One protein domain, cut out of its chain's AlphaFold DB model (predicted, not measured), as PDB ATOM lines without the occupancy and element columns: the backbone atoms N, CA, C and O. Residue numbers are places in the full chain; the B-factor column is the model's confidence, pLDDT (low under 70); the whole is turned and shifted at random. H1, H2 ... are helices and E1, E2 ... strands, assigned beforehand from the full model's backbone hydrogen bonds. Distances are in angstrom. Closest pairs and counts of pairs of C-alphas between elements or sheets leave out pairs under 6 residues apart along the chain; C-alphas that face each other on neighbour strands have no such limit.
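What this domain is: This is residues 47 to 109 of the 113 residues of the protein "Phage infection protein" of Geomicrobium sp. JCM 19055 (UniProt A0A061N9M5). A small sheet of three parallel strands, E4, E1 and E5, is sandwiched between two helices, H1 over one face and H2 over the other, and from one end of this body a small hairpin of E2 and E3 sticks out with its residues 61 to 66. The printed part has 63 residues, with two named helices and five named strands in the order E1, E2, E3, H1, E4, H2, E5. The larger sheet has the order E4, E1, E5, all parallel, while E2 and E3 make an antiparallel sheet of two; the class is mixed, helices and strands. The whole is only just loose, close to compact, with a radius of gyration of the C-alphas of 13.2 A, and its outline is flat, 43 by 25 by 11 A.

Where its parts are: E1 runs over residues 50 to 55, 16.2 A from first to last C-alpha, beginning at C-alpha 50 (53.742, 47.571, 86.957). E2, residues 60 to 62, is 6.4 A long, and E3, residues 65 to 67, is 6.2 A long. H1 covers residues 69 to 78, 14.5 A, beginning at C-alpha 69 (69.105, 54.849, 71.741). E4 is residues 84 to 87, 10.0 A, and H2 is residues 90 to 98, 12.4 A. E5, residues 104 to 108, is 13.4 A long and ends at C-alpha 108 (60.446, 56.838, 74.256).

How they stand to each other: E1 is the inner strand of the larger sheet. It is parallel to E4 at 31 degrees, with N 53 and O 86 2.8 A apart, and parallel to E5 at 19 degrees, with N 108 and O 54 2.8 A apart, both within hydrogen-bond range. H2 is on this sheet at a height of 8.8 A, over E1 and E5, and runs along the strands, at 22 degrees to E1 on the local plane; its closest C-alphas to E1 are those of Ala 93 and Ala 52, 5.8 A. H1 is on the opposite face at a height of 9.1 A, over E1 and, only just, E5, with 3 of its C-alphas falling on E5; it runs along the strands, at 14 degrees to E1 on the local plane. The closest C-alphas of H1 and E1 are those of Gly 70 and Asn 55, 6.3 A. These are three layers, helices on both faces of a sheet. E4, H2 and E5 form a split strand-helix-strand unit, two parallel strands joined through a helix with E1 between them, and its crossover is right-handed. E2 and E3 form a hairpin, antiparallel at 137 degrees, with N 62 and O 65 2.8 A apart. In H1 and H2 every O i to N i+4 pair is within hydrogen-bond range.

The domain as a whole: The two C-alphas farthest apart, those of Asp 64 and Asp 99, are 43.7 A apart. The printed part has no cut, and the six links between its named elements are tight. The mean pLDDT of the printed part is 83.2, and residues 47 to 48 are under 70.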
ATOM      1  N   GLU A  47      58.837  47.518  93.985       65.88
ATOM      2  CA  GLU A  47      59.268  46.408  93.122       65.88
ATOM      3  C   GLU A  47      58.082  45.698  92.436       65.88
ATOM      4  O   GLU A  47      58.241  45.096  91.379       65.88
ATOM      5  N   ASN A  48      56.871  45.801  92.997       69.44
ATOM      6  CA  ASN A  48      55.641  45.241  92.429       69.44
ATOM      7  C   ASN A  48      54.826  46.257  91.618       69.44
ATOM      8  O   ASN A  48      53.675  45.976  91.289       69.44
ATOM      9  N   LEU A  49      55.361  47.450  91.345       75.56
ATOM     10  CA  LEU A  49      54.635  48.475  90.605       75.56
ATOM     11  C   LEU A  49      54.770  48.206  89.095       75.56
ATOM     12  O   LEU A  49      55.869  48.373  88.561       75.56
ATOM     13  N   PRO A  50      53.691  47.807  88.394       80.38
ATOM     14  CA  PRO A  50      53.742  47.571  86.957       80.38
ATOM     15  C   PRO A  50      53.890  48.904  86.213       80.38
ATOM     16  O   PRO A  50      53.071  49.824  86.360       80.38
ATOM     17  N   VAL A  51      54.953  49.008  85.415       85.38
ATOM     18  CA  VAL A  51      55.287  50.196  84.623       85.38
ATOM     19  C   VAL A  51      55.334  49.825  83.147       85.38
ATOM     20  O   VAL A  51      56.184  49.051  82.716       85.38
ATOM     21  N   ALA A  52      54.457  50.438  82.357       89.00
ATOM     22  CA  ALA A  52      54.434  50.249  80.912       89.00
ATOM     23  C   ALA A  52      55.525  51.084  80.220       89.00
ATOM     24  O   ALA A  52      55.597  52.306  80.389       89.00
ATOM     25  N   ILE A  53      56.349  50.444  79.395       88.50
ATOM     26  CA  ILE A  53      57.360  51.083  78.551       88.50
ATOM     27  C   ILE A  53      56.932  50.965  77.091       88.50
ATOM     28  O   ILE A  53      56.777  49.868  76.560       88.50
ATOM     29  N   VAL A  54      56.767  52.113  76.437       88.69
ATOM     30  CA  VAL A  54      56.424  52.221  75.018       88.69
ATOM     31  C   VAL A  54      57.639  52.751  74.271       88.69
ATOM     32  O   VAL A  54      58.044  53.897  74.472       88.69
ATOM     33  N   ASN A  55      58.229  51.930  73.407       86.19
ATOM     34  CA  ASN A  55      59.346  52.343  72.564       86.19
ATOM     35  C   ASN A  55      58.860  52.626  71.136       86.19
ATOM     36  O   ASN A  55      58.527  51.709  70.390       86.19
ATOM     37  N   GLU A  56      58.819  53.905  70.770       83.81
ATOM     38  CA  GLU A  56      58.512  54.368  69.412       83.81
ATOM     39  C   GLU A  56      59.764  54.915  68.701       83.81
ATOM     40  O   GLU A  56      59.661  55.509  67.623       83.81
ATOM     41  N   ASP A  57      60.950  54.767  69.301       82.00
ATOM     42  CA  ASP A  57      62.200  55.210  68.699       82.00
ATOM     43  C   ASP A  57      62.675  54.196  67.653       82.00
ATOM     44  O   ASP A  57      62.960  53.039  67.945       82.00
ATOM     45  N   THR A  58      62.770  54.640  66.402       77.31
ATOM     46  CA  THR A  58      63.215  53.809  65.273       77.31
ATOM     47  C   THR A  58      64.732  53.852  65.054       77.31
ATOM     48  O   THR A  58      65.210  53.329  64.047       77.31
ATOM     49  N   GLY A  59      65.481  54.529  65.931       78.31
ATOM     50  CA  GLY A  59      66.915  54.766  65.779       78.31
ATOM     51  C   GLY A  59      67.248  55.869  64.765       78.31
ATOM     52  O   GLY A  59      66.398  56.342  63.997       78.31
ATOM     53  N   THR A  60      68.500  56.331  64.782       77.50
ATOM     54  CA  THR A  60      68.996  57.372  63.869       77.50
ATOM     55  C   THR A  60      70.495  57.247  63.617       77.50
ATOM     56  O   THR A  60      71.252  56.793  64.467       77.50
ATOM     57  N   GLU A  61      70.936  57.708  62.449       79.38
ATOM     58  CA  GLU A  61      72.356  57.807  62.118       79.38
ATOM     59  C   GLU A  61      72.947  59.093  62.712       79.38
ATOM     60  O   GLU A  61      72.429  60.190  62.485       79.38
ATOM     61  N   VAL A  62      74.016  58.958  63.495       79.25
ATOM     62  CA  VAL A  62      74.787  60.056  64.084       79.25
ATOM     63  C   VAL A  62      76.255  59.795  63.774       79.25
ATOM     64  O   VAL A  62      76.794  58.771  64.169       79.25
ATOM     65  N   ASN A  63      76.919  60.729  63.090       79.81
ATOM     66  CA  ASN A  63      78.342  60.611  62.737       79.81
ATOM     67  C   ASN A  63      78.695  59.301  61.989       79.81
ATOM     68  O   ASN A  63      79.674  58.649  62.342       79.81
ATOM     69  N   ASP A  64      77.904  58.931  60.973       79.69
ATOM     70  CA  ASP A  64      78.054  57.700  60.167       79.69
ATOM     71  C   ASP A  64      77.888  56.379  60.960       79.69
ATOM     72  O   ASP A  64      78.219  55.298  60.468       79.69
ATOM     73  N   GLU A  65      77.359  56.446  62.187       78.38
ATOM     74  CA  GLU A  65      77.020  55.295  63.025       78.38
ATOM     75  C   GLU A  65      75.509  55.270  63.292       78.38
ATOM     76  O   GLU A  65      74.906  56.285  63.646       78.38
ATOM     77  N   PHE A  66      74.869  54.117  63.088       77.94
ATOM     78  CA  PHE A  66      73.434  53.958  63.324       77.94
ATOM     79  C   PHE A  66      73.189  53.594  64.788       77.94
ATOM     80  O   PHE A  66      73.621  52.536  65.239       77.94
ATOM     81  N   ILE A  67      72.507  54.472  65.520       80.50
ATOM     82  CA  ILE A  67      72.300  54.358  66.963       80.50
ATOM     83  C   ILE A  67      70.832  54.043  67.257       80.50
ATOM     84  O   ILE A  67      69.926  54.709  66.748       80.50
ATOM     85  N   HIS A  68      70.617  53.062  68.134       82.25
ATOM     86  CA  HIS A  68      69.315  52.616  68.633       82.25
ATOM     87  C   HIS A  68      69.126  53.018  70.104       82.25
ATOM     88  O   HIS A  68      69.010  52.176  70.991       82.25
ATOM     89  N   ALA A  69      69.111  54.325  70.373       81.38
ATOM     90  CA  ALA A  69      69.105  54.849  71.741       81.38
ATOM     91  C   ALA A  69      67.882  54.395  72.561       81.38
ATOM     92  O   ALA A  69      68.016  54.113  73.750       81.38
ATOM     93  N   GLY A  70      66.698  54.304  71.942       82.44
ATOM     94  CA  GLY A  70      65.508  53.753  72.595       82.44
ATOM     95  C   GLY A  70      65.664  52.288  73.005       82.44
ATOM     96  O   GLY A  70      65.312  51.944  74.131       82.44
ATOM     97  N   ASP A  71      66.236  51.447  72.140       84.25
ATOM     98  CA  ASP A  71      66.424  50.018  72.421       84.25
ATOM     99  C   ASP A  71      67.458  49.804  73.538       84.25
ATOM    100  O   ASP A  71      67.199  49.052  74.475       84.25
ATOM    101  N   GLU A  72      68.579  50.533  73.501       83.19
ATOM    102  CA  GLU A  72      69.604  50.496  74.557       83.19
ATOM    103  C   GLU A  72      69.056  50.970  75.914       83.19
ATOM    104  O   GLU A  72      69.382  50.417  76.969       83.19
ATOM    105  N   PHE A  73      68.191  51.990  75.906       84.06
ATOM    106  CA  PHE A  73      67.535  52.482  77.115       84.06
ATOM    107  C   PHE A  73      66.579  51.441  77.704       84.06
ATOM    108  O   PHE A  73      66.614  51.191  78.907       84.06
ATOM    109  N   VAL A  74      65.755  50.812  76.862       86.12
ATOM    110  CA  VAL A  74      64.851  49.732  77.273       86.12
ATOM    111  C   VAL A  74      65.645  48.565  77.861       86.12
ATOM    112  O   VAL A  74      65.311  48.101  78.945       86.12
ATOM    113  N   GLU A  75      66.712  48.123  77.196       86.06
ATOM    114  CA  GLU A  75      67.563  47.028  77.677       86.06
ATOM    115  C   GLU A  75      68.158  47.334  79.060       86.06
ATOM    116  O   GLU A  75      68.105  46.494  79.955       86.06
ATOM    117  N   THR A  76      68.625  48.569  79.272       83.69
ATOM    118  CA  THR A  76      69.153  49.016  80.573       83.69
ATOM    119  C   THR A  76      68.078  49.029  81.666       83.69
ATOM    120  O   THR A  76      68.380  48.747  82.821       83.69
ATOM    121  N   LEU A  77      66.825  49.355  81.326       83.50
ATOM    122  CA  LEU A  77      65.717  49.320  82.285       83.50
ATOM    123  C   LEU A  77      65.349  47.891  82.689       83.50
ATOM    124  O   LEU A  77      65.070  47.655  83.857       83.50
ATOM    125  N   PHE A  78      65.366  46.940  81.753       83.25
ATOM    126  CA  PHE A  78      65.071  45.534  82.051       83.25
ATOM    127  C   PHE A  78      66.174  44.830  82.860       83.25
ATOM    128  O   PHE A  78      65.902  43.785  83.449       83.25
ATOM    129  N   ASP A  79      67.390  45.384  82.903       82.50
ATOM    130  CA  ASP A  79      68.489  44.907  83.761       82.50
ATOM    131  C   ASP A  79      68.353  45.394  85.223       82.50
ATOM    132  O   ASP A  79      69.000  44.860  86.125       82.50
ATOM    133  N   ASP A  80      67.495  46.389  85.486       73.50
ATOM    134  CA  ASP A  80      67.217  46.908  86.828       73.50
ATOM    135  C   ASP A  80      66.005  46.189  87.458       73.50
ATOM    136  O   ASP A  80      64.873  46.310  86.992       73.50
ATOM    137  N   GLU A  81      66.226  45.457  88.555       70.00
ATOM    138  CA  GLU A  81      65.178  44.715  89.282       70.00
ATOM    139  C   GLU A  81      64.267  45.612  90.152       70.00
ATOM    140  O   GLU A  81      63.365  45.112  90.823       70.00
ATOM    141  N   SER A  82      64.472  46.936  90.165       71.50
ATOM    142  CA  SER A  82      63.727  47.856  91.041       71.50
ATOM    143  C   SER A  82      62.250  48.035  90.662       71.50
ATOM    144  O   SER A  82      61.473  48.521  91.484       71.50
ATOM    145  N   PHE A  83      61.853  47.697  89.429       73.62
ATOM    146  CA  PHE A  83      60.480  47.847  88.932       73.62
ATOM    147  C   PHE A  83      60.077  46.687  88.014       73.62
ATOM    148  O   PHE A  83      60.896  46.131  87.285       73.62
ATOM    149  N   GLN A  84      58.777  46.384  87.971       79.69
ATOM    150  CA  GLN A  84      58.203  45.472  86.981       79.69
ATOM    151  C   GLN A  84      57.895  46.230  85.688       79.69
ATOM    152  O   GLN A  84      56.789  46.733  85.486       79.69
ATOM    153  N   PHE A  85      58.898  46.335  84.818       86.12
ATOM    154  CA  PHE A  85      58.728  46.924  83.494       86.12
ATOM    155  C   PHE A  85      58.023  45.954  82.536       86.12
ATOM    156  O   PHE A  85      58.405  44.791  82.413       86.12
ATOM    157  N   GLU A  86      57.023  46.451  81.811       87.75
ATOM    158  CA  GLU A  86      56.331  45.725  80.748       87.75
ATOM    159  C   GLU A  86      56.440  46.504  79.438       87.75
ATOM    160  O   GLU A  86      56.069  47.676  79.362       87.75
ATOM    161  N   LEU A  87      56.969  45.866  78.392       87.81
ATOM    162  CA  LEU A  87      57.057  46.483  77.072       87.81
ATOM    163  C   LEU A  87      55.705  46.362  76.361       87.81
ATOM    164  O   LEU A  87      55.219  45.254  76.142       87.81
ATOM    165  N   THR A  88      55.121  47.487  75.964       89.56
ATOM    166  CA  THR A  88      53.786  47.527  75.355       89.56
ATOM    167  C   THR A  88      53.680  48.632  74.298       89.56
ATOM    168  O   THR A  88      54.549  49.496  74.190       89.56
ATOM    169  N   ASP A  89      52.619  48.617  73.488       90.12
ATOM    170  CA  ASP A  89      52.286  49.717  72.582       90.12
ATOM    171  C   ASP A  89      51.555  50.866  73.302       90.12
ATOM    172  O   ASP A  89      51.064  50.718  74.426       90.12
ATOM    173  N   TYR A  90      51.481  52.023  72.636       88.25
ATOM    174  CA  TYR A  90      50.875  53.238  73.179       88.25
ATOM    175  C   TYR A  90      49.394  53.070  73.554       88.25
ATOM    176  O   TYR A  90      48.973  53.565  74.600       88.25
ATOM    177  N   GLU A  91      48.597  52.386  72.726       91.06
ATOM    178  CA  GLU A  91      47.160  52.228  72.981       91.06
ATOM    179  C   GLU A  91      46.926  51.354  74.215       91.06
ATOM    180  O   GLU A  91      46.146  51.721  75.096       91.06
ATOM    181  N   THR A  92      47.657  50.245  74.315       89.44
ATOM    182  CA  THR A  92      47.610  49.329  75.458       89.44
ATOM    183  C   THR A  92      48.128  49.993  76.740       89.44
ATOM    184  O   THR A  92      47.497  49.874  77.789       89.44
ATOM    185  N   ALA A  93      49.208  50.783  76.674       89.50
ATOM    186  CA  ALA A  93      49.697  51.552  77.823       89.50
ATOM    187  C   ALA A  93      48.662  52.574  78.325       89.50
ATOM    188  O   ALA A  93      48.467  52.747  79.531       89.50
ATOM    189  N   GLN A  94      47.975  53.250  77.402       91.44
ATOM    190  CA  GLN A  94      46.944  54.230  77.729       91.44
ATOM    191  C   GLN A  94      45.690  53.574  78.330       91.44
ATOM    192  O   GLN A  94      45.093  54.121  79.266       91.44
ATOM    193  N   GLN A  95      45.291  52.410  77.809       91.81
ATOM    194  CA  GLN A  95      44.186  51.622  78.355       91.81
ATOM    195  C   GLN A  95      44.527  51.096  79.749       91.81
ATOM    196  O   GLN A  95      43.783  51.377  80.684       91.81
ATOM    197  N   GLY A  96      45.692  50.472  79.931       87.94
ATOM    198  CA  GLY A  96      46.106  49.959  81.237       87.94
ATOM    199  C   GLY A  96      46.301  51.056  82.293       87.94
ATOM    200  O   GLY A  96      46.035  50.830  83.470       87.94
ATOM    201  N   LEU A  97      46.654  52.290  81.904       89.19
ATOM    202  CA  LEU A  97      46.624  53.438  82.823       89.19
ATOM    203  C   LEU A  97      45.191  53.811  83.247       89.19
ATOM    204  O   LEU A  97      44.956  54.210  84.386       89.19
ATOM    205  N   THR A  98      44.229  53.705  82.327       90.25
ATOM    206  CA  THR A  98      42.809  53.996  82.594       90.25
ATOM    207  C   THR A  98      42.173  52.919  83.473       90.25
ATOM    208  O   THR A  98      41.375  53.240  84.355       90.25
ATOM    209  N   ASP A  99      42.571  51.665  83.266       91.19
ATOM    210  CA  ASP A  99      42.071  50.493  83.986       91.19
ATOM    211  C   ASP A  99      42.814  50.237  85.311       91.19
ATOM    212  O   ASP A  99      42.499  49.288  86.029       91.19
ATOM    213  N   PHE A 100      43.746  51.127  85.687       85.00
ATOM    214  CA  PHE A 100      44.611  51.021  86.872       85.00
ATOM    215  C   PHE A 100      45.495  49.761  86.893       85.00
ATOM    216  O   PHE A 100      45.972  49.359  87.955       85.00
ATOM    217  N   GLU A 101      45.728  49.156  85.729       85.75
ATOM    218  CA  GLU A 101      46.691  48.071  85.541       85.75
ATOM    219  C   GLU A 101      48.127  48.599  85.558       85.75
ATOM    220  O   GLU A 101      49.008  47.930  86.085       85.75
ATOM    221  N   TYR A 102      48.352  49.825  85.072       85.75
ATOM    222  CA  TYR A 102      49.632  50.527  85.171       85.75
ATOM    223  C   TYR A 102      49.505  51.779  86.032       85.75
ATOM    224  O   TYR A 102      48.536  52.531  85.937       85.75
ATOM    225  N   TYR A 103      50.532  52.052  86.838       84.06
ATOM    226  CA  TYR A 103      50.596  53.288  87.627       84.06
ATOM    227  C   TYR A 103      50.969  54.505  86.773       84.06
ATOM    228  O   TYR A 103      50.482  55.614  86.995       84.06
ATOM    229  N   PHE A 104      51.860  54.297  85.807       86.19
ATOM    230  CA  PHE A 104      52.260  55.260  84.788       86.19
ATOM    231  C   PHE A 104      52.875  54.506  83.604       86.19
ATOM    232  O   PHE A 104      53.287  53.353  83.743       86.19
ATOM    233  N   PHE A 105      52.958  55.168  82.450       87.31
ATOM    234  CA  PHE A 105      53.709  54.666  81.304       87.31
ATOM    235  C   PHE A 105      54.769  55.678  80.867       87.31
ATOM    236  O   PHE A 105      54.583  56.889  81.015       87.31
ATOM    237  N   CYS A 106      55.881  55.183  80.330       86.69
ATOM    238  CA  CYS A 106      56.937  55.998  79.743       86.69
ATOM    239  C   CYS A 106      56.989  55.744  78.237       86.69
ATOM    240  O   CYS A 106      57.109  54.598  77.809       86.69
ATOM    241  N   SER A 107      56.902  56.804  77.432       86.31
ATOM    242  CA  SER A 107      57.044  56.717  75.978       86.31
ATOM    243  C   SER A 107      58.404  57.262  75.541       86.31
ATOM    244  O   SER A 107      58.649  58.468  75.656       86.31
ATOM    245  N   CYS A 108      59.259  56.407  74.985       81.19
ATOM    246  CA  CYS A 108      60.446  56.838  74.256       81.19
ATOM    247  C   CYS A 108      60.030  57.217  72.837       81.19
ATOM    248  O   CYS A 108      59.847  56.364  71.976       81.19
ATOM    249  N   THR A 109      59.850  58.518  72.614       78.56
ATOM    250  CA  THR A 109      59.557  59.077  71.294       78.56
ATOM    251  C   THR A 109      60.790  59.774  70.738       78.56
ATOM    252  O   THR A 109      61.556  60.410  71.469       78.56
TER     253      THR A 109